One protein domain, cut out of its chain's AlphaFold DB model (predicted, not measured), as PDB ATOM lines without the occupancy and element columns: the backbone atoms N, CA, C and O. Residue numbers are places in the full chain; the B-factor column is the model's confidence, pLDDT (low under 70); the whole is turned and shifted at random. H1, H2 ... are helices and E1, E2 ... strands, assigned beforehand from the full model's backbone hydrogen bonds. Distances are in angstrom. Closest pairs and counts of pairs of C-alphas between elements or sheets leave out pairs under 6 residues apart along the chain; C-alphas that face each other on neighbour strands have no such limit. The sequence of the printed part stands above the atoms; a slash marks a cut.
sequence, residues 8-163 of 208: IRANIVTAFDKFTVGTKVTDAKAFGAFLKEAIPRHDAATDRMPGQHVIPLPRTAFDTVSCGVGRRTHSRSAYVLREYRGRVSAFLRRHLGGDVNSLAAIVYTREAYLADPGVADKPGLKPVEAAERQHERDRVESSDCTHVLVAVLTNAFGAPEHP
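Overview. This is residues 8 to 163 of the 208 residues of an uncharacterized protein of Candidatus Pacearchaeota archaeon (UniProt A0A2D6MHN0). A three-stranded sheet, E1, E5 and E6, makes the base of a U, with H1 and H2 over one face; helix H4, joined through H3, makes one arm of the U, and the hairpin E3 and E4 makes the other. The unnamed residues 8 to 27 loop between these arms and lead into H1. The printed part has 156 residues, with four named helices and six named strands in the order H1 E1 H2 E2 E3 E4 E5 H3 H4 E6; the class is mixed. The sheet, in the order E1, E5, E6, is antiparallel. The whole is compact, with a radius of gyration of the C-alphas of 16.8 A, and spans 45 by 40 by 27 A.

Along the chain. After residues 8 to 27, H1 takes residues 28 to 41, 20.4 A long, from C-alpha 28 at (73.387, 140.948, 96.697). E1 is residues 52 to 56, H2 residues 59 to 64, and E2 residues 69 to 71. E3, residues 79 to 84, and E4, residues 87 to 93, precede E5, residues 100 to 109, which is 26.4 A long. H3 is residues 110 to 114, and H4, residues 127 to 141, is 20.8 A long, from C-alpha 127 at (65.035, 125.805, 67.962). E6, residues 147 to 156, is 26.8 A long, bends by 50 degrees at residue 150 and ends at C-alpha 156, (90.444, 146.963, 88.268).

Arrangement. E5 is the inner strand, antiparallel to E1 at 154 degrees, with N 53 and O 107 2.8 A apart, and to E6 at 163 degrees, with N 104 and O 153 2.9 A apart. H1, on one face at a height over the sheet of 8.2 A, makes two layers with it, helix on sheet. H2 is on the same face, over E5. H1 touches H2 with residues 28 to 34 alone, the closest C-alphas, of Phe 31 and Thr 64, being 5.6 A apart. H3 is on the opposite face. It touches H4, with the closest C-alphas, of Leu 114 and Arg 137, 6.5 A apart; H4 is not on the sheet. E3 and E4 form a hairpin, with N 80 and O 91 2.8 A apart, and both are apart from H4. E2 pairs with no named strand; its Val 69 and Ala 156 of E6 have C-alphas 6.4 A apart. Every O i to N i+4 pair is within hydrogen-bond range in H3 and H4, against 8 of 10 in H1 and 0 of 2 in H2, where 2 of 3 O i to N i+3 pairs are within range.

Size, cuts and confidence. The C-alphas farthest apart, of His 74 and Ser 142, are 48.4 A apart. The printed part has no cut. The link from H3 to H4 is long, with 12 residues. The mean pLDDT of the printed part is 93.0, and no printed residue is under 70.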
ATOM      1  N   ILE A   8      64.599 143.118  88.272       97.31
ATOM      2  CA  ILE A   8      64.909 141.693  88.106       97.31
ATOM      3  C   ILE A   8      66.226 141.540  87.343       97.31
ATOM      4  O   ILE A   8      66.722 142.491  86.748       97.31
ATOM      5  N   ARG A   9      66.822 140.349  87.366       96.88
ATOM      6  CA  ARG A   9      68.039 140.045  86.598       96.88
ATOM      7  C   ARG A   9      67.649 139.434  85.260       96.88
ATOM      8  O   ARG A   9      66.720 138.626  85.235       96.88
ATOM      9  N   ALA A  10      68.361 139.776  84.194       94.81
ATOM     10  CA  ALA A  10      68.333 138.990  82.968       94.81
ATOM     11  C   ALA A  10      68.934 137.599  83.232       94.81
ATOM     12  O   ALA A  10      69.862 137.468  84.038       94.81
ATOM     13  N   ASN A  11      68.438 136.568  82.551       90.56
ATOM     14  CA  ASN A  11      68.927 135.188  82.691       90.56
ATOM     15  C   ASN A  11      70.431 135.030  82.391       90.56
ATOM     16  O   ASN A  11      71.087 134.154  82.947       90.56
ATOM     17  N   ILE A  12      70.997 135.909  81.564       86.19
ATOM     18  CA  ILE A  12      72.424 135.923  81.220       86.19
ATOM     19  C   ILE A  12      73.334 136.481  82.329       86.19
ATOM     20  O   ILE A  12      74.561 136.413  82.201       86.19
ATOM     21  N   VAL A  13      72.776 137.077  83.391       92.12
ATOM     22  CA  VAL A  13      73.562 137.701  84.466       92.12
ATOM     23  C   VAL A  13      73.975 136.662  85.497       92.12
ATOM     24  O   VAL A  13      73.277 136.419  86.479       92.12
ATOM     25  N   THR A  14      75.182 136.132  85.325       92.19
ATOM     26  CA  THR A  14      75.794 135.152  86.239       92.19
ATOM     27  C   THR A  14      76.560 135.786  87.404       92.19
ATOM     28  O   THR A  14      77.154 135.093  88.232       92.19
ATOM     29  N   ALA A  15      76.560 137.123  87.504       96.31
ATOM     30  CA  ALA A  15      77.321 137.863  88.516       96.31
ATOM     31  C   ALA A  15      76.928 137.506  89.960       96.31
ATOM     32  O   ALA A  15      77.703 137.724  90.881       96.31
ATOM     33  N   PHE A  16      75.732 136.962  90.168       96.94
ATOM     34  CA  PHE A  16      75.191 136.611  91.482       96.94
ATOM     35  C   PHE A  16      75.262 135.110  91.778       96.94
ATOM     36  O   PHE A  16      74.776 134.666  92.819       96.94
ATOM     37  N   ASP A  17      75.799 134.322  90.850       95.00
ATOM     38  CA  ASP A  17      75.867 132.878  91.001       95.00
ATOM     39  C   ASP A  17      76.985 132.484  91.969       95.00
ATOM     40  O   ASP A  17      77.921 133.234  92.259       95.00
ATOM     41  N   LYS A  18      76.909 131.251  92.475       92.25
ATOM     42  CA  LYS A  18      77.965 130.706  93.336       92.25
ATOM     43  C   LYS A  18      79.306 130.628  92.600       92.25
ATOM     44  O   LYS A  18      80.340 130.890  93.217       92.25
ATOM     45  N   PHE A  19      79.270 130.265  91.319       91.94
ATOM     46  CA  PHE A  19      80.426 130.187  90.434       91.94
ATOM     47  C   PHE A  19      80.238 131.169  89.285       91.94
ATOM     48  O   PHE A  19      79.318 131.023  88.484       91.94
ATOM     49  N   THR A  20      81.120 132.156  89.201       93.88
ATOM     50  CA  THR A  20      80.970 133.288  88.291       93.88
ATOM     51  C   THR A  20      82.238 133.484  87.477       93.88
ATOM     52  O   THR A  20      83.349 133.423  88.009       93.88
ATOM     53  N   VAL A  21      82.065 133.799  86.195       94.50
ATOM     54  CA  VAL A  21      83.111 134.315  85.306       94.50
ATOM     55  C   VAL A  21      82.908 135.822  85.150       94.50
ATOM     56  O   VAL A  21      81.816 136.261  84.799       94.50
ATOM     57  N   GLY A  22      83.945 136.623  85.391       94.75
ATOM     58  CA  GLY A  22      83.847 138.086  85.396       94.75
ATOM     59  C   GLY A  22      83.420 138.640  86.752       94.75
ATOM     60  O   GLY A  22      83.742 138.053  87.779       94.75
ATOM     61  N   THR A  23      82.774 139.805  86.789       96.62
ATOM     62  CA  THR A  23      82.377 140.465  88.047       96.62
ATOM     63  C   THR A  23      81.492 139.554  88.890       96.62
ATOM     64  O   THR A  23      80.544 138.982  88.356       96.62
ATOM     65  N   LYS A  24      81.750 139.470  90.198       97.81
ATOM     66  CA  LYS A  24      80.905 138.727  91.142       97.81
ATOM     67  C   LYS A  24      80.307 139.666  92.177       97.81
ATOM     68  O   LYS A  24      81.042 140.420  92.793       97.81
ATOM     69  N   VAL A  25      79.004 139.604  92.400       98.25
ATOM     70  CA  VAL A  25      78.319 140.301  93.489       98.25
ATOM     71  C   VAL A  25      78.440 139.449  94.747       98.25
ATOM     72  O   VAL A  25      77.938 138.328  94.797       98.25
ATOM     73  N   THR A  26      79.147 139.967  95.746       97.75
ATOM     74  CA  THR A  26      79.433 139.290  97.019       97.75
ATOM     75  C   THR A  26      78.381 139.600  98.081       97.75
ATOM     76  O   THR A  26      78.119 138.749  98.928       97.75
ATOM     77  N   ASP A  27      77.722 140.760  97.995       98.25
ATOM     78  CA  ASP A  27      76.562 141.125  98.814       98.25
ATOM     79  C   ASP A  27      75.410 141.605  97.922       98.25
ATOM     80  O   ASP A  27      75.297 142.778  97.555       98.25
ATOM     81  N   ALA A  28      74.520 140.674  97.574       97.81
ATOM     82  CA  ALA A  28      73.387 140.948  96.697       97.81
ATOM     83  C   ALA A  28      72.388 141.954  97.294       97.81
ATOM     84  O   ALA A  28      71.745 142.696  96.547       97.81
ATOM     85  N   LYS A  29      72.243 141.985  98.625       97.81
ATOM     86  CA  LYS A  29      71.282 142.861  99.301       97.81
ATOM     87  C   LYS A  29      71.784 144.300  99.283       97.81
ATOM     88  O   LYS A  29      71.031 145.189  98.885       97.81
ATOM     89  N   ALA A  30      73.039 144.517  99.671       98.12
ATOM     90  CA  ALA A  30      73.656 145.839  99.648       98.12
ATOM     91  C   ALA A  30      73.782 146.372  98.213       98.12
ATOM     92  O   ALA A  30      73.353 147.495  97.945       98.12
ATOM     93  N   PHE A  31      74.254 145.548  97.266       98.50
ATOM     94  CA  PHE A  31      74.317 145.925  95.849       98.50
ATOM     95  C   PHE A  31      72.941 146.347  95.313       98.50
ATOM     96  O   PHE A  31      72.801 147.389  94.673       98.50
ATOM     97  N   GLY A  32      71.900 145.561  95.614       97.75
ATOM     98  CA  GLY A  32      70.532 145.861  95.197       97.75
ATOM     99  C   GLY A  32      69.988 147.168  95.781       97.75
ATOM    100  O   GLY A  32      69.224 147.853  95.102       97.75
ATOM    101  N   ALA A  33      70.381 147.531  97.005       97.50
ATOM    102  CA  ALA A  33      70.014 148.809  97.613       97.50
ATOM    103  C   ALA A  33      70.666 149.988  96.875       97.50
ATOM    104  O   ALA A  33      69.948 150.894  96.446       97.50
ATOM    105  N   PHE A  34      71.981 149.928  96.630       98.31
ATOM    106  CA  PHE A  34      72.693 150.955  95.858       98.31
ATOM    107  C   PHE A  34      72.119 151.121  94.452       98.31
ATOM    108  O   PHE A  34      71.901 152.242  93.998       98.31
ATOM    109  N   LEU A  35      71.827 150.012  93.768       97.88
ATOM    110  CA  LEU A  35      71.284 150.059  92.417       97.88
ATOM    111  C   LEU A  35      69.895 150.709  92.372       97.88
ATOM    112  O   LEU A  35      69.640 151.560  91.524       97.88
ATOM    113  N   LYS A  36      68.998 150.336  93.293       96.88
ATOM    114  CA  LYS A  36      67.646 150.916  93.374       96.88
ATOM    115  C   LYS A  36      67.666 152.406  93.692       96.88
ATOM    116  O   LYS A  36      66.783 153.123  93.237       96.88
ATOM    117  N   GLU A  37      68.650 152.857  94.461       96.31
ATOM    118  CA  GLU A  37      68.851 154.270  94.762       96.31
ATOM    119  C   GLU A  37      69.424 155.045  93.560       96.31
ATOM    120  O   GLU A  37      69.047 156.194  93.330       96.31
ATOM    121  N   ALA A  38      70.305 154.415  92.777       96.69
ATOM    122  CA  ALA A  38      70.960 155.040  91.630       96.69
ATOM    123  C   ALA A  38      70.039 155.187  90.405       96.69
ATOM    124  O   ALA A  38      70.076 156.225  89.753       96.69
ATOM    125  N   ILE A  39      69.178 154.199  90.120       96.38
ATOM    126  CA  ILE A  39      68.253 154.213  88.967       96.38
ATOM    127  C   ILE A  39      67.446 155.518  88.832       96.38
ATOM    128  O   ILE A  39      67.529 156.140  87.778       96.38
ATOM    129  N   PRO A  40      66.698 155.991  89.848       95.06
ATOM    130  CA  PRO A  40      65.884 157.200  89.709       95.06
ATOM    131  C   PRO A  40      66.707 158.495  89.624       95.06
ATOM    132  O   PRO A  40      66.144 159.544  89.327       95.06
ATOM    133  N   ARG A  41      68.014 158.448  89.918       94.62
ATOM    134  CA  ARG A  41      68.928 159.600  89.847       94.62
ATOM    135  C   ARG A  41      69.761 159.628  88.569       94.62
ATOM    136  O   ARG A  41      70.490 160.595  88.362       94.62
ATOM    137  N   HIS A  42      69.704 158.571  87.763       95.19
ATOM    138  CA  HIS A  42      70.451 158.483  86.514       95.19
ATOM    139  C   HIS A  42      69.930 159.508  85.506       95.19
ATOM    140  O   HIS A  42      68.721 159.610  85.285       95.19
ATOM    141  N   ASP A  43      70.843 160.248  84.882       93.81
ATOM    142  CA  ASP A  43      70.502 161.180  83.813       93.81
ATOM    143  C   ASP A  43      70.415 160.442  82.472       93.81
ATOM    144  O   ASP A  43      71.414 160.243  81.770       93.81
ATOM    145  N   ALA A  44      69.190 160.060  82.109       90.69
ATOM    146  CA  ALA A  44      68.918 159.336  80.875       90.69
ATOM    147  C   ALA A  44      69.226 160.138  79.595       90.69
ATOM    148  O   ALA A  44      69.298 159.552  78.516       90.69
ATOM    149  N   ALA A  45      69.441 161.460  79.677       89.38
ATOM    150  CA  ALA A  45      69.831 162.268  78.520       89.38
ATOM    151  C   ALA A  45      71.243 161.933  78.010       89.38
ATOM    152  O   ALA A  45      71.583 162.248  76.869       89.38
ATOM    153  N   THR A  46      72.063 161.291  78.847       84.69
ATOM    154  CA  THR A  46      73.433 160.881  78.505       84.69
ATOM    155  C   THR A  46      73.513 159.497  77.860       84.69
ATOM    156  O   THR A  46      74.581 159.098  77.386       84.69
ATOM    157  N   ASP A  47      72.402 158.759  77.816       88.62
ATOM    158  CA  ASP A  47      72.389 157.411  77.269       88.62
ATOM    159  C   ASP A  47      72.438 157.417  75.743       88.62
ATOM    160  O   ASP A  47      71.830 158.240  75.059       88.62
ATOM    161  N   ARG A  48      73.129 156.419  75.188       85.31
ATOM    162  CA  ARG A  48      73.177 156.212  73.735       85.31
ATOM    163  C   ARG A  48      71.846 155.725  73.167       85.31
ATOM    164  O   ARG A  48      71.557 155.983  72.004       85.31
ATOM    165  N   MET A  49      71.078 154.976  73.961       84.00
ATOM    166  CA  MET A  49      69.832 154.337  73.547       84.00
ATOM    167  C   MET A  49      68.755 154.561  74.614       84.00
ATOM    168  O   MET A  49      69.006 154.277  75.787       84.00
ATOM    169  N   PRO A  50      67.548 155.019  74.234       90.50
ATOM    170  CA  PRO A  50      66.454 155.199  75.179       90.50
ATOM    171  C   PRO A  50      66.159 153.925  75.977       90.50
ATOM    172  O   PRO A  50      65.974 152.846  75.412       90.50
ATOM    173  N   GLY A  51      66.116 154.059  77.304       92.38
ATOM    174  CA  GLY A  51      65.809 152.966  78.225       92.38
ATOM    175  C   GLY A  51      66.933 151.946  78.424       92.38
ATOM    176  O   GLY A  51      66.692 150.945  79.091       92.38
ATOM    177  N   GLN A  52      68.135 152.169  77.880       94.00
ATOM    178  CA  GLN A  52      69.322 151.352  78.144       94.00
ATOM    179  C   GLN A  52      70.359 152.184  78.897       94.00
ATOM    180  O   GLN A  52      71.084 152.984  78.309       94.00
ATOM    181  N   HIS A  53      70.436 151.972  80.204       94.62
ATOM    182  CA  HIS A  53      71.223 152.799  81.106       94.62
ATOM    183  C   HIS A  53      72.539 152.116  81.466       94.62
ATOM    184  O   HIS A  53      72.557 150.949  81.871       94.62
ATOM    185  N   VAL A  54      73.639 152.863  81.392       94.62
ATOM    186  CA  VAL A  54      74.888 152.508  82.075       94.62
ATOM    187  C   VAL A  54      74.969 153.371  83.323       94.62
ATOM    188  O   VAL A  54      75.276 154.551  83.233       94.62
ATOM    189  N   ILE A  55      74.675 152.781  84.481       96.38
ATOM    190  CA  ILE A  55      74.527 153.499  85.749       96.38
ATOM    191  C   ILE A  55      75.796 153.306  86.582       96.38
ATOM    192  O   ILE A  55      76.010 152.201  87.100       96.38
ATOM    193  N   PRO A  56      76.646 154.336  86.743       96.06
ATOM    194  CA  PRO A  56      77.768 154.282  87.669       96.06
ATOM    195  C   PRO A  56      77.257 154.165  89.107       96.06
ATOM    196  O   PRO A  56      76.324 154.863  89.506       96.06
ATOM    197  N   LEU A  57      77.874 153.293  89.901       97.12
ATOM    198  CA  LEU A  57      77.575 153.154  91.324       97.12
ATOM    199  C   LEU A  57      78.642 153.866  92.168       97.12
ATOM    200  O   LEU A  57      79.811 153.925  91.768       97.12
ATOM    201  N   PRO A  58      78.268 154.415  93.338       96.75
ATOM    202  CA  PRO A  58      79.205 155.134  94.189       96.75
ATOM    203  C   PRO A  58      80.303 154.205  94.712       96.75
ATOM    204  O   PRO A  58      80.109 152.998  94.851       96.75
ATOM    205  N   ARG A  59      81.447 154.784  95.092       96.69
ATOM    206  CA  ARG A  59      82.588 154.038  95.652       96.69
ATOM    207  C   ARG A  59      82.217 153.178  96.866       96.69
ATOM    208  O   ARG A  59      82.777 152.106  97.044       96.69
ATOM    209  N   THR A  60      81.246 153.613  97.669       97.50
ATOM    210  CA  THR A  60      80.718 152.849  98.812       97.50
ATOM    211  C   THR A  60      80.044 151.531  98.417       97.50
ATOM    212  O   THR A  60      79.869 150.667  99.267       97.50
ATOM    213  N   ALA A  61      79.694 151.342  97.141       97.94
ATOM    214  CA  ALA A  61      79.165 150.088  96.619       97.94
ATOM    215  C   ALA A  61      80.259 149.084  96.212       97.94
ATOM    216  O   ALA A  61      79.933 147.933  95.919       97.94
ATOM    217  N   PHE A  62      81.539 149.472  96.174       97.75
ATOM    218  CA  PHE A  62      82.606 148.612  95.641       97.75
ATOM    219  C   PHE A  62      82.816 147.348  96.485       97.75
ATOM    220  O   PHE A  62      83.070 146.290  95.920       97.75
ATOM    221  N   ASP A  63      82.592 147.418  97.799       97.69
ATOM    222  CA  ASP A  63      82.728 146.269  98.707       97.69
ATOM    223  C   ASP A  63      81.619 145.212  98.526       97.69
ATOM    224  O   ASP A  63      81.695 144.108  99.066       97.69
ATOM    225  N   THR A  64      80.586 145.521  97.735       98.50
ATOM    226  CA  THR A  64      79.499 144.581  97.412       98.50
ATOM    227  C   THR A  64      79.835 143.658  96.242       98.50
ATOM    228  O   THR A  64      79.023 142.801  95.877       98.50
ATOM    229  N   VAL A  65      81.018 143.823  95.635       98.12
ATOM    230  CA  VAL A  65      81.464 143.051  94.476       98.12
ATOM    231  C   VAL A  65      82.934 142.630  94.584       98.12
ATOM    232  O   VAL A  65      83.758 143.263  95.231       98.12
ATOM    233  N   SER A  66      83.284 141.561  93.876       97.62
ATOM    234  CA  SER A  66      84.652 141.183  93.536       97.62
ATOM    235  C   SER A  66      84.901 141.503  92.064       97.62
ATOM    236  O   SER A  66      84.071 141.187  91.199       97.62
ATOM    237  N   CYS A  67      86.050 142.126  91.782       96.69
ATOM    238  CA  CYS A  67      86.404 142.566  90.438       96.69
ATOM    239  C   CYS A  67      86.414 141.401  89.442       96.69
ATOM    240  O   CYS A  67      86.783 140.270  89.762       96.69
ATOM    241  N   GLY A  68      85.986 141.686  88.214       95.75
ATOM    242  CA  GLY A  68      85.872 140.710  87.139       95.75
ATOM    243  C   GLY A  68      87.154 140.445  86.364       95.75
ATOM    244  O   GLY A  68      87.166 139.542  85.525       95.75
ATOM    245  N   VAL A  69      88.227 141.180  86.649       95.81
ATOM    246  CA  VAL A  69      89.513 141.065  85.960       95.81
ATOM    247  C   VAL A  69      90.682 141.131  86.939       95.81
ATOM    248  O   VAL A  69      90.581 141.705  88.021       95.81
ATOM    249  N   GLY A  70      91.807 140.549  86.540       96.81
ATOM    250  CA  GLY A  70      93.082 140.610  87.247       96.81
ATOM    251  C   GLY A  70      94.249 140.703  86.267       96.81
ATOM    252  O   GLY A  70      94.075 140.528  85.056       96.81
ATOM    253  N   ARG A  71      95.447 140.986  86.783       96.50
ATOM    254  CA  ARG A  71      96.669 141.016  85.969       96.50
ATOM    255  C   ARG A  71      97.054 139.603  85.553       96.50
ATOM    256  O   ARG A  71      97.091 138.693  86.384       96.50
ATOM    257  N   ARG A  72      97.361 139.414  84.268       95.44
ATOM    258  CA  ARG A  72      97.864 138.125  83.783       95.44
ATOM    259  C   ARG A  72      99.169 137.761  84.468       95.44
ATOM    260  O   ARG A  72      99.984 138.610  84.814       95.44
ATOM    261  N   THR A  73      99.366 136.460  84.624       95.31
ATOM    262  CA  THR A  73     100.605 135.889  85.152       95.31
ATOM    263  C   THR A  73     101.099 134.778  84.230       95.31
ATOM    264  O   THR A  73     100.325 134.197  83.465       95.31
ATOM    265  N   HIS A  74     102.381 134.437  84.329       94.50
ATOM    266  CA  HIS A  74     102.952 133.285  83.624       94.50
ATOM    267  C   HIS A  74     102.754 131.959  84.379       94.50
ATOM    268  O   HIS A  74     103.115 130.895  83.874       94.50
ATOM    269  N   SER A  75     102.178 131.994  85.586       96.94
ATOM    270  CA  SER A  75     101.982 130.798  86.400       96.94
ATOM    271  C   SER A  75     100.730 130.045  85.968       96.94
ATOM    272  O   SER A  75      99.620 130.555  86.071       96.94
ATOM    273  N   ARG A  76     100.876 128.785  85.549       96.00
ATOM    274  CA  ARG A  76      99.732 127.942  85.154       96.00
ATOM    275  C   ARG A  76      98.740 127.726  86.298       96.00
ATOM    276  O   ARG A  76      97.539 127.662  86.055       96.00
ATOM    277  N   SER A  77      99.224 127.647  87.542       97.44
ATOM    278  CA  SER A  77      98.372 127.443  88.720       97.44
ATOM    279  C   SER A  77      97.458 128.635  89.010       97.44
ATOM    280  O   SER A  77      96.444 128.461  89.689       97.44
ATOM    281  N   ALA A  78      97.763 129.811  88.453       97.81
ATOM    282  CA  ALA A  78      96.932 131.005  88.549       97.81
ATOM    283  C   ALA A  78      95.623 130.897  87.757       97.81
ATOM    284  O   ALA A  78      94.744 131.734  87.945       97.81
ATOM    285  N   TYR A  79      95.479 129.894  86.885       98.00
ATOM    286  CA  TYR A  79      94.343 129.777  85.982       98.00
ATOM    287  C   TYR A  79      93.442 128.588  86.308       98.00
ATOM    288  O   TYR A  79      93.838 127.607  86.945       98.00
ATOM    289  N   VAL A  80      92.206 128.692  85.837       96.75
ATOM    290  CA  VAL A  80      91.169 127.675  85.921       96.75
ATOM    291  C   VAL A  80      90.425 127.581  84.588       96.75
ATOM    292  O   VAL A  80      90.194 128.591  83.924       96.75
ATOM    293  N   LEU A  81      90.071 126.362  84.175       96.44
ATOM    294  CA  LEU A  81      89.256 126.133  82.982       96.44
ATOM    295  C   LEU A  81      87.771 126.170  83.348       96.44
ATOM    296  O   LEU A  81      87.341 125.502  84.296       96.44
ATOM    297  N   ARG A  82      86.989 126.936  82.587       94.25
ATOM    298  CA  ARG A  82      85.530 127.001  82.719       94.25
ATOM    299  C   ARG A  82      84.873 126.994  81.358       94.25
ATOM    300  O   ARG A  82      85.401 127.574  80.411       94.25
ATOM    301  N   GLU A  83      83.712 126.362  81.293       91.06
ATOM    302  CA  GLU A  83      82.782 126.618  80.210       91.06
ATOM    303  C   GLU A  83      82.070 127.944  80.477       91.06
ATOM    304  O   GLU A  83      81.506 128.161  81.548       91.06
ATOM    305  N   TYR A  84      82.122 128.851  79.512       85.62
ATOM    306  CA  TYR A  84      81.404 130.110  79.556       85.62
ATOM    307  C   TYR A  84      80.920 130.452  78.153       85.62
ATOM    308  O   TYR A  84      81.716 130.533  77.217       85.62
ATOM    309  N   ARG A  85      79.603 130.642  78.008       78.12
ATOM    310  CA  ARG A  85      78.945 130.925  76.721       78.12
ATOM    311  C   ARG A  85      79.250 129.857  75.655       78.12
ATOM    312  O   ARG A  85      79.633 130.183  74.533       78.12
ATOM    313  N   GLY A  86      79.121 128.583  76.041       81.19
ATOM    314  CA  GLY A  86      79.289 127.424  75.156       81.19
ATOM    315  C   GLY A  86      80.732 127.142  74.731       81.19
ATOM    316  O   GLY A  86      80.962 126.470  73.727       81.19
ATOM    317  N   ARG A  87      81.725 127.702  75.436       84.25
ATOM    318  CA  ARG A  87      83.148 127.497  75.144       84.25
ATOM    319  C   ARG A  87      83.939 127.267  76.413       84.25
ATOM    320  O   ARG A  87      83.777 127.998  77.384       84.25
ATOM    321  N   VAL A  88      84.859 126.310  76.368       92.38
ATOM    322  CA  VAL A  88      85.860 126.136  77.422       92.38
ATOM    323  C   VAL A  88      86.986 127.144  77.209       92.38
ATOM    324  O   VAL A  88      87.515 127.281  76.107       92.38
ATOM    325  N   SER A  89      87.339 127.893  78.246       93.00
ATOM    326  CA  SER A  89      88.422 128.881  78.218       93.00
ATOM    327  C   SER A  89      89.172 128.913  79.547       93.00
ATOM    328  O   SER A  89      88.660 128.457  80.572       93.00
ATOM    329  N   ALA A  90      90.403 129.426  79.518       94.81
ATOM    330  CA  ALA A  90      91.210 129.651  80.710       94.81
ATOM    331  C   ALA A  90      90.947 131.050  81.279       94.81
ATOM    332  O   ALA A  90      91.046 132.047  80.565       94.81
ATOM    333  N   PHE A  91      90.656 131.101  82.573       96.12
ATOM    334  CA  PHE A  91      90.388 132.313  83.341       96.12
ATOM    335  C   PHE A  91      91.348 132.385  84.521       96.12
ATOM    336  O   PHE A  91      91.788 131.345  85.013       96.12
ATOM    337  N   LEU A  92      91.674 133.585  84.997       97.69
ATOM    338  CA  LEU A  92      92.407 133.724  86.256       97.69
ATOM    339  C   LEU A  92      91.543 133.226  87.419       97.69
ATOM    340  O   LEU A  92      90.325 133.373  87.410       97.69
ATOM    341  N   ARG A  93      92.155 132.661  88.455       97.88
ATOM    342  CA  ARG A  93      91.436 132.311  89.685       97.88
ATOM    343  C   ARG A  93      90.922 133.573  90.373       97.88
ATOM    344  O   ARG A  93      91.637 134.565  90.459       97.88
ATOM    345  N   ARG A  94      89.715 133.503  90.936       96.81
ATOM    346  CA  ARG A  94      89.011 134.611  91.604       96.81
ATOM    347  C   ARG A  94      89.859 135.421  92.585       96.81
ATOM    348  O   ARG A  94      89.782 136.643  92.571       96.81
ATOM    349  N   HIS A  95      90.671 134.762  93.412       96.19
ATOM    350  CA  HIS A  95      91.518 135.432  94.411       96.19
ATOM    351  C   HIS A  95      92.657 136.273  93.802       96.19
ATOM    352  O   HIS A  95      93.351 136.965  94.535       96.19
ATOM    353  N   LEU A  96      92.865 136.196  92.483       97.38
ATOM    354  CA  LEU A  96      93.803 137.024  91.720       97.38
ATOM    355  C   LEU A  96      93.098 138.178  90.987       97.38
ATOM    356  O   LEU A  96      93.716 138.840  90.152       97.38
ATOM    357  N   GLY A  97      91.806 138.399  91.250       96.69
ATOM    358  CA  GLY A  97      91.105 139.602  90.805       96.69
ATOM    359  C   GLY A  97      91.738 140.846  91.412       96.69
ATOM    360  O   GLY A  97      92.181 140.822  92.556       96.69
ATOM    361  N   GLY A  98      91.813 141.917  90.625       96.06
ATOM    362  CA  GLY A  98      92.318 143.198  91.108       96.06
ATOM    363  C   GLY A  98      91.338 143.888  92.056       96.06
ATOM    364  O   GLY A  98      90.174 143.498  92.170       96.06
ATOM    365  N   ASP A  99      91.798 144.963  92.686       96.31
ATOM    366  CA  ASP A  99      90.930 145.830  93.483       96.31
ATOM    367  C   ASP A  99      89.957 146.593  92.583       96.31
ATOM    368  O   ASP A  99      90.321 147.039  91.490       96.31
ATOM    369  N   VAL A 100      88.716 146.762  93.034       96.62
ATOM    370  CA  VAL A 100      87.675 147.465  92.272       96.62
ATOM    371  C   VAL A 100      87.988 148.963  92.232       96.62
ATOM    372  O   VAL A 100      88.104 149.613  93.269       96.62
ATOM    373  N   ASN A 101      88.099 149.521  91.027       95.12
ATOM    374  CA  ASN A 101      88.339 150.948  90.784       95.12
ATOM    375  C   ASN A 101      87.106 151.678  90.245       95.12
ATOM    376  O   ASN A 101      86.929 152.871  90.477       95.12
ATOM    377  N   SER A 102      86.240 150.962  89.535       95.50
ATOM    378  CA  SER A 102      84.933 151.463  89.130       95.50
ATOM    379  C   SER A 102      83.907 150.340  89.139       95.50
ATOM    380  O   SER A 102      84.249 149.164  88.973       95.50
ATOM    381  N   LEU A 103      82.649 150.722  89.344       96.38
ATOM    382  CA  LEU A 103      81.498 149.835  89.334       96.38
ATOM    383  C   LEU A 103      80.357 150.518  88.584       96.38
ATOM    384  O   LEU A 103      79.995 151.650  88.895       96.38
ATOM    385  N   ALA A 104      79.782 149.817  87.616       96.31
ATOM    386  CA  ALA A 104      78.578 150.243  86.923       96.31
ATOM    387  C   ALA A 104      77.625 149.064  86.726       96.31
ATOM    388  O   ALA A 104      78.042 147.906  86.632       96.31
ATOM    389  N   ALA A 105      76.337 149.361  86.633       97.31
ATOM    390  CA  ALA A 105      75.311 148.406  86.253       97.31
ATOM    391  C   ALA A 105      74.739 148.793  84.889       97.31
ATOM    392  O   ALA A 105      74.412 149.956  84.665       97.31
ATOM    393  N   ILE A 106      74.594 147.818  83.992       95.31
ATOM    394  CA  ILE A 106      73.781 148.003  82.790       95.31
ATOM    395  C   ILE A 106      72.355 147.617  83.154       95.31
ATOM    396  O   ILE A 106      72.095 146.452  83.463       95.31
ATOM    397  N   VAL A 107      71.446 148.583  83.126       97.06
ATOM    398  CA  VAL A 107      70.041 148.398  83.485       97.06
ATOM    399  C   VAL A 107      69.176 148.870  82.342       97.06
ATOM    400  O   VAL A 107      69.335 149.985  81.861       97.06
ATOM    401  N   TYR A 108      68.257 148.023  81.906       96.94
ATOM    402  CA  TYR A 108      67.278 148.396  80.899       96.94
ATOM    403  C   TYR A 108      65.941 148.671  81.579       96.94
ATOM    404  O   TYR A 108      65.606 148.019  82.574       96.94
ATOM    405  N   THR A 109      65.144 149.588  81.037       97.00
ATOM    406  CA  THR A 109      63.706 149.586  81.319       97.00
ATOM    407  C   THR A 109      63.112 148.274  80.813       97.00
ATOM    408  O   THR A 109      63.638 147.649  79.886       97.00
ATOM    409  N   ARG A 110      62.006 147.828  81.415       96.81
ATOM    410  CA  ARG A 110      61.319 146.607  80.974       96.81
ATOM    411  C   ARG A 110      61.031 146.624  79.467       96.81
ATOM    412  O   ARG A 110      61.285 145.636  78.787       96.81
ATOM    413  N   GLU A 111      60.531 147.744  78.955       95.69
ATOM    414  CA  GLU A 111      60.193 147.914  77.537       95.69
ATOM    415  C   GLU A 111      61.430 147.811  76.637       95.69
ATOM    416  O   GLU A 111      61.424 147.047  75.673       95.69
ATOM    417  N   ALA A 112      62.520 148.506  76.985       94.06
ATOM    418  CA  ALA A 112      63.762 148.450  76.219       94.06
ATOM    419  C   ALA A 112      64.391 147.048  76.225       94.06
ATOM    420  O   ALA A 112      64.973 146.633  75.226       94.06
ATOM    421  N   TYR A 113      64.256 146.301  77.326       95.50
ATOM    422  CA  TYR A 113      64.721 144.916  77.416       95.50
ATOM    423  C   TYR A 113      63.944 143.971  76.501       95.50
ATOM    424  O   TYR A 113      64.549 143.181  75.783       95.50
ATOM    425  N   LEU A 114      62.614 144.077  76.479       94.00
ATOM    426  CA  LEU A 114      61.768 143.250  75.613       94.00
ATOM    427  C   LEU A 114      61.954 143.572  74.121       94.00
ATOM    428  O   LEU A 114      61.738 142.706  73.276       94.00
ATOM    429  N   ALA A 115      62.389 144.793  73.800       89.56
ATOM    430  CA  ALA A 115      62.733 145.210  72.443       89.56
ATOM    431  C   ALA A 115      64.167 144.834  72.013       89.56
ATOM    432  O   ALA A 115      64.514 145.011  70.843       89.56
ATOM    433  N   ASP A 116      65.020 144.335  72.918       84.75
ATOM    434  CA  ASP A 116      66.412 144.005  72.598       84.75
ATOM    435  C   ASP A 116      66.478 142.808  71.625       84.75
ATOM    436  O   ASP A 116      65.903 141.759  71.917       84.75
ATOM    437  N   PRO A 117      67.208 142.882  70.494       78.94
ATOM    438  CA  PRO A 117      67.303 141.780  69.523       78.94
ATOM    439  C   PRO A 117      67.914 140.476  70.063       78.94
ATOM    440  O   PRO A 117      67.864 139.437  69.397       78.94
ATOM    441  N   GLY A 118      68.578 140.519  71.217       76.56
ATOM    442  CA  GLY A 118      69.064 139.362  71.961       76.56
ATOM    443  C   GLY A 118      67.973 138.634  72.749       76.56
ATOM    444  O   GLY A 118      68.170 137.465  73.077       76.56
ATOM    445  N   VAL A 119      66.839 139.293  72.996       83.12
ATOM    446  CA  VAL A 119      65.667 138.786  73.729       83.12
ATOM    447  C   VAL A 119      64.486 138.574  72.783       83.12
ATOM    448  O   VAL A 119      63.815 137.549  72.855       83.12
ATOM    449  N   ALA A 120      64.265 139.513  71.864       78.19
ATOM    450  CA  ALA A 120      63.221 139.448  70.859       78.19
ATOM    451  C   ALA A 120      63.436 138.293  69.866       78.19
ATOM    452  O   ALA A 120      64.557 137.803  69.642       78.19
ATOM    453  N   ASP A 121      62.330 137.894  69.240       72.44
ATOM    454  CA  ASP A 121      62.316 136.869  68.207       72.44
ATOM    455  C   ASP A 121      63.185 137.290  67.024       72.44
ATOM    456  O   ASP A 121      63.056 138.387  66.474       72.44
ATOM    457  N   LYS A 122      64.082 136.392  66.616       71.75
ATOM    458  CA  LYS A 122      64.972 136.612  65.480       71.75
ATOM    459  C   LYS A 122      64.822 135.475  64.465       71.75
ATOM    460  O   LYS A 122      64.946 134.308  64.846       71.75
ATOM    461  N   PRO A 123      64.622 135.783  63.171       76.75
ATOM    462  CA  PRO A 123      64.641 134.770  62.122       76.75
ATOM    463  C   PRO A 123      65.977 134.016  62.084       76.75
ATOM    464  O   PRO A 123      67.044 134.615  62.229       76.75
ATOM    465  N   GLY A 124      65.921 132.703  61.847       80.75
ATOM    466  CA  GLY A 124      67.111 131.865  61.649       80.75
ATOM    467  C   GLY A 124      67.806 131.375  62.924       80.75
ATOM    468  O   GLY A 124      68.908 130.840  62.832       80.75
ATOM    469  N   LEU A 125      67.191 131.537  64.100       79.19
ATOM    470  CA  LEU A 125      67.683 130.920  65.336       79.19
ATOM    471  C   LEU A 125      67.500 129.403  65.319       79.19
ATOM    472  O   LEU A 125      66.533 128.879  64.756       79.19
ATOM    473  N   LYS A 126      68.403 128.686  65.993       86.38
ATOM    474  CA  LYS A 126      68.186 127.262  66.259       86.38
ATOM    475  C   LYS A 126      66.985 127.105  67.203       86.38
ATOM    476  O   LYS A 126      66.803 127.952  68.077       86.38
ATOM    477  N   PRO A 127      66.216 126.005  67.116       87.25
ATOM    478  CA  PRO A 127      65.035 125.805  67.962       87.25
ATOM    479  C   PRO A 127      65.301 125.968  69.466       87.25
ATOM    480  O   PRO A 127      64.492 126.559  70.171       87.25
ATOM    481  N   VAL A 128      66.459 125.500  69.945       86.38
ATOM    482  CA  VAL A 128      66.859 125.631  71.356       86.38
ATOM    483  C   VAL A 128      67.067 127.098  71.748       86.38
ATOM    484  O   VAL A 128      66.553 127.535  72.768       86.38
ATOM    485  N   GLU A 129      67.747 127.880  70.908       83.94
ATOM    486  CA  GLU A 129      68.005 129.305  71.162       83.94
ATOM    487  C   GLU A 129      66.706 130.124  71.130       83.94
ATOM    488  O   GLU A 129      66.532 131.048  71.921       83.94
ATOM    489  N   ALA A 130      65.780 129.781  70.228       86.81
ATOM    490  CA  ALA A 130      64.463 130.410  70.166       86.81
ATOM    491  C   ALA A 130      63.636 130.114  71.430       86.81
ATOM    492  O   ALA A 130      63.048 131.028  72.004       86.81
ATOM    493  N   ALA A 131      63.644 128.865  71.907       88.88
ATOM    494  CA  ALA A 131      62.936 128.476  73.125       88.88
ATOM    495  C   ALA A 131      63.489 129.178  74.378       88.88
ATOM    496  O   ALA A 131      62.713 129.652  75.207       88.88
ATOM    497  N   GLU A 132      64.815 129.292  74.508       88.62
ATOM    498  CA  GLU A 132      65.451 130.004  75.626       88.62
ATOM    499  C   GLU A 132      65.087 131.494  75.652       88.62
ATOM    500  O   GLU A 132      64.819 132.051  76.719       88.62
ATOM    501  N   ARG A 133      65.040 132.140  74.481       89.69
ATOM    502  CA  ARG A 133      64.629 133.546  74.361       89.69
ATOM    503  C   ARG A 133      63.158 133.749  74.676       89.69
ATOM    504  O   ARG A 133      62.839 134.649  75.447       89.69
ATOM    505  N   GLN A 134      62.284 132.896  74.139       91.00
ATOM    506  CA  GLN A 134      60.856 132.956  74.442       91.00
ATOM    507  C   GLN A 134      60.615 132.797  75.946       91.00
ATOM    508  O   GLN A 134      59.887 133.587  76.537       91.00
ATOM    509  N   HIS A 135      61.292 131.840  76.586       92.81
ATOM    510  CA  HIS A 135      61.184 131.641  78.028       92.81
ATOM    511  C   HIS A 135      61.613 132.880  78.829       92.81
ATOM    512  O   HIS A 135      60.939 133.270  79.782       92.81
ATOM    513  N   GLU A 136      62.721 133.521  78.445       94.12
ATOM    514  CA  GLU A 136      63.172 134.754  79.096       94.12
ATOM    515  C   GLU A 136      62.179 135.899  78.904       94.12
ATOM    516  O   GLU A 136      61.872 136.630  79.850       94.12
ATOM    517  N   ARG A 137      61.644 136.031  77.693       94.31
ATOM    518  CA  ARG A 137      60.652 137.040  77.361       94.31
ATOM    519  C   ARG A 137      59.380 136.858  78.189       94.31
ATOM    520  O   ARG A 137      58.977 137.800  78.867       94.31
ATOM    521  N   ASP A 138      58.827 135.646  78.231       94.50
ATOM    522  CA  ASP A 138      57.641 135.307  79.029       94.50
ATOM    523  C   ASP A 138      57.866 135.606  80.517       94.50
ATOM    524  O   ASP A 138      56.997 136.152  81.201       94.50
ATOM    525  N   ARG A 139      59.059 135.293  81.036       96.44
ATOM    526  CA  ARG A 139      59.434 135.557  82.430       96.44
ATOM    527  C   ARG A 139      59.471 137.053  82.746       96.44
ATOM    528  O   ARG A 139      59.047 137.455  83.828       96.44
ATOM    529  N   VAL A 140      59.986 137.884  81.840       96.75
ATOM    530  CA  VAL A 140      60.018 139.341  82.038       96.75
ATOM    531  C   VAL A 140      58.630 139.952  81.834       96.75
ATOM    532  O   VAL A 140      58.220 140.787  82.643       96.75
ATOM    533  N   GLU A 141      57.875 139.511  80.824       95.81
ATOM    534  CA  GLU A 141      56.512 139.978  80.541       95.81
ATOM    535  C   GLU A 141      55.522 139.647  81.674       95.81
ATOM    536  O   GLU A 141      54.678 140.475  82.026       95.81
ATOM    537  N   SER A 142      55.650 138.474  82.290       96.25
ATOM    538  CA  SER A 142      54.823 138.061  83.437       96.25
ATOM    539  C   SER A 142      55.233 138.704  84.765       96.25
ATOM    540  O   SER A 142      54.483 138.637  85.740       96.25
ATOM    541  N   SER A 143      56.404 139.342  84.824       96.69
ATOM    542  CA  SER A 143      56.874 140.015  86.034       96.69
ATOM    543  C   SER A 143      56.258 141.405  86.206       96.69
ATOM    544  O   SER A 143      55.849 142.069  85.252       96.69
ATOM    545  N   ASP A 144      56.274 141.899  87.440       95.75
ATOM    546  CA  ASP A 144      55.899 143.268  87.788       95.75
ATOM    547  C   ASP A 144      57.107 144.226  87.805       95.75
ATOM    548  O   ASP A 144      57.063 145.283  88.444       95.75
ATOM    549  N   CYS A 145      58.203 143.844  87.136       97.00
ATOM    550  CA  CYS A 145      59.433 144.622  87.111       97.00
ATOM    551  C   CYS A 145      59.259 145.933  86.337       97.00
ATOM    552  O   CYS A 145      58.514 146.013  85.356       97.00
ATOM    553  N   THR A 146      59.998 146.956  86.759       97.31
ATOM    554  CA  THR A 146      60.162 148.193  85.989       97.31
ATOM    555  C   THR A 146      61.482 148.202  85.227       97.31
ATOM    556  O   THR A 146      61.586 148.839  84.181       97.31
ATOM    557  N   HIS A 147      62.479 147.464  85.727       97.94
ATOM    558  CA  HIS A 147      63.828 147.431  85.182       97.94
ATOM    559  C   HIS A 147      64.414 146.015  85.187       97.94
ATOM    560  O   HIS A 147      64.129 145.201  86.072       97.94
ATOM    561  N   VAL A 148      65.302 145.753  84.232       98.12
ATOM    562  CA  VAL A 148      66.053 144.504  84.099       98.12
ATOM    563  C   VAL A 148      67.548 144.806  84.183       98.12
ATOM    564  O   VAL A 148      68.082 145.577  83.390       98.12
ATOM    565  N   LEU A 149      68.243 144.203  85.145       98.25
ATOM    566  CA  LEU A 149      69.701 144.238  85.242       98.25
ATOM    567  C   LEU A 149      70.298 143.294  84.193       98.25
ATOM    568  O   LEU A 149      70.039 142.092  84.238       98.25
ATOM    569  N   VAL A 150      71.119 143.831  83.291       95.06
ATOM    570  CA  VAL A 150      71.699 143.120  82.137       95.06
ATOM    571  C   VAL A 150      73.189 142.822  82.324       95.06
ATOM    572  O   VAL A 150      73.695 141.837  81.789       95.06
ATOM    573  N   ALA A 151      73.914 143.635  83.098       94.12
ATOM    574  CA  ALA A 151      75.308 143.361  83.443       94.12
ATOM    575  C   ALA A 151      75.754 144.107  84.705       94.12
ATOM    576  O   ALA A 151      75.249 145.185  85.011       94.12
ATOM    577  N   VAL A 152      76.765 143.558  85.383       96.75
ATOM    578  CA  VAL A 152      77.530 144.253  86.428       96.75
ATOM    579  C   VAL A 152      78.970 144.384  85.948       96.75
ATOM    580  O   VAL A 152      79.664 143.388  85.722       96.75
ATOM    581  N   LEU A 153      79.416 145.618  85.762       94.25
ATOM    582  CA  LEU A 153      80.722 145.945  85.214       94.25
ATOM    583  C   LEU A 153      81.621 146.444  86.332       94.25
ATOM    584  O   LEU A 153      81.287 147.402  87.020       94.25
ATOM    585  N   THR A 154      82.772 145.804  86.481       94.44
ATOM    586  CA  THR A 154      83.850 146.310  87.325       94.44
ATOM    587  C   THR A 154      85.072 146.562  86.476       94.44
ATOM    588  O   THR A 154      85.312 145.861  85.489       94.44
ATOM    589  N   ASN A 155      85.855 147.546  86.890       91.81
ATOM    590  CA  ASN A 155      87.208 147.724  86.407       91.81
ATOM    591  C   ASN A 155      88.192 147.587  87.565       91.81
ATOM    592  O   ASN A 155      87.858 147.910  88.708       91.81
ATOM    593  N   ALA A 156      89.398 147.115  87.269       92.69
ATOM    594  CA  ALA A 156      90.444 146.963  88.268       92.69
ATOM    595  C   ALA A 156      91.292 148.235  88.405       92.69
ATOM    596  O   ALA A 156      91.459 148.998  87.452       92.69
ATOM    597  N   PHE A 157      91.879 148.452  89.580       89.88
ATOM    598  CA  PHE A 157      92.849 149.524  89.783       89.88
ATOM    599  C   PHE A 157      94.057 149.357  88.849       89.88
ATOM    600  O   PHE A 157      94.626 148.272  88.717       89.88
ATOM    601  N   GLY A 158      94.435 150.438  88.164       87.12
ATOM    602  CA  GLY A 158      95.507 150.436  87.164       87.12
ATOM    603  C   GLY A 158      95.127 149.840  85.802       87.12
ATOM    604  O   GLY A 158      95.996 149.753  84.930       87.12
ATOM    605  N   ALA A 159      93.875 149.417  85.599       87.25
ATOM    606  CA  ALA A 159      93.342 149.116  84.272       87.25
ATOM    607  C   ALA A 159      92.901 150.413  83.562       87.25
ATOM    608  O   ALA A 159      92.570 151.391  84.236       87.25
ATOM    609  N   PRO A 160      92.866 150.446  82.215       84.44
ATOM    610  CA  PRO A 160      92.287 151.563  81.470       84.44
ATOM    611  C   PRO A 160      90.863 151.863  81.933       84.44
ATOM    612  O   PRO A 160      90.083 150.932  82.105       84.44
ATOM    613  N   GLU A 161      90.518 153.141  82.096       77.31
ATOM    614  CA  GLU A 161      89.201 153.591  82.579       77.31
ATOM    615  C   GLU A 161      88.039 153.018  81.754       77.31
ATOM    616  O   GLU A 161      87.037 152.563  82.307       77.31
ATOM    617  N   HIS A 162      88.236 152.942  80.437       79.00
ATOM    618  CA  HIS A 162      87.344 152.278  79.496       79.00
ATOM    619  C   HIS A 162      88.033 151.029  78.935       79.00
ATOM    620  O   HIS A 162      88.739 151.121  77.922       79.00
ATOM    621  N   PRO A 163      87.890 149.860  79.588       82.06
ATOM    622  CA  PRO A 163      88.477 148.635  79.078       82.06
ATOM    623  C   PRO A 163      87.884 148.311  77.696       82.06
ATOM    624  O   PRO A 163      86.673 148.446  77.490       82.06
TER     625      PRO A 163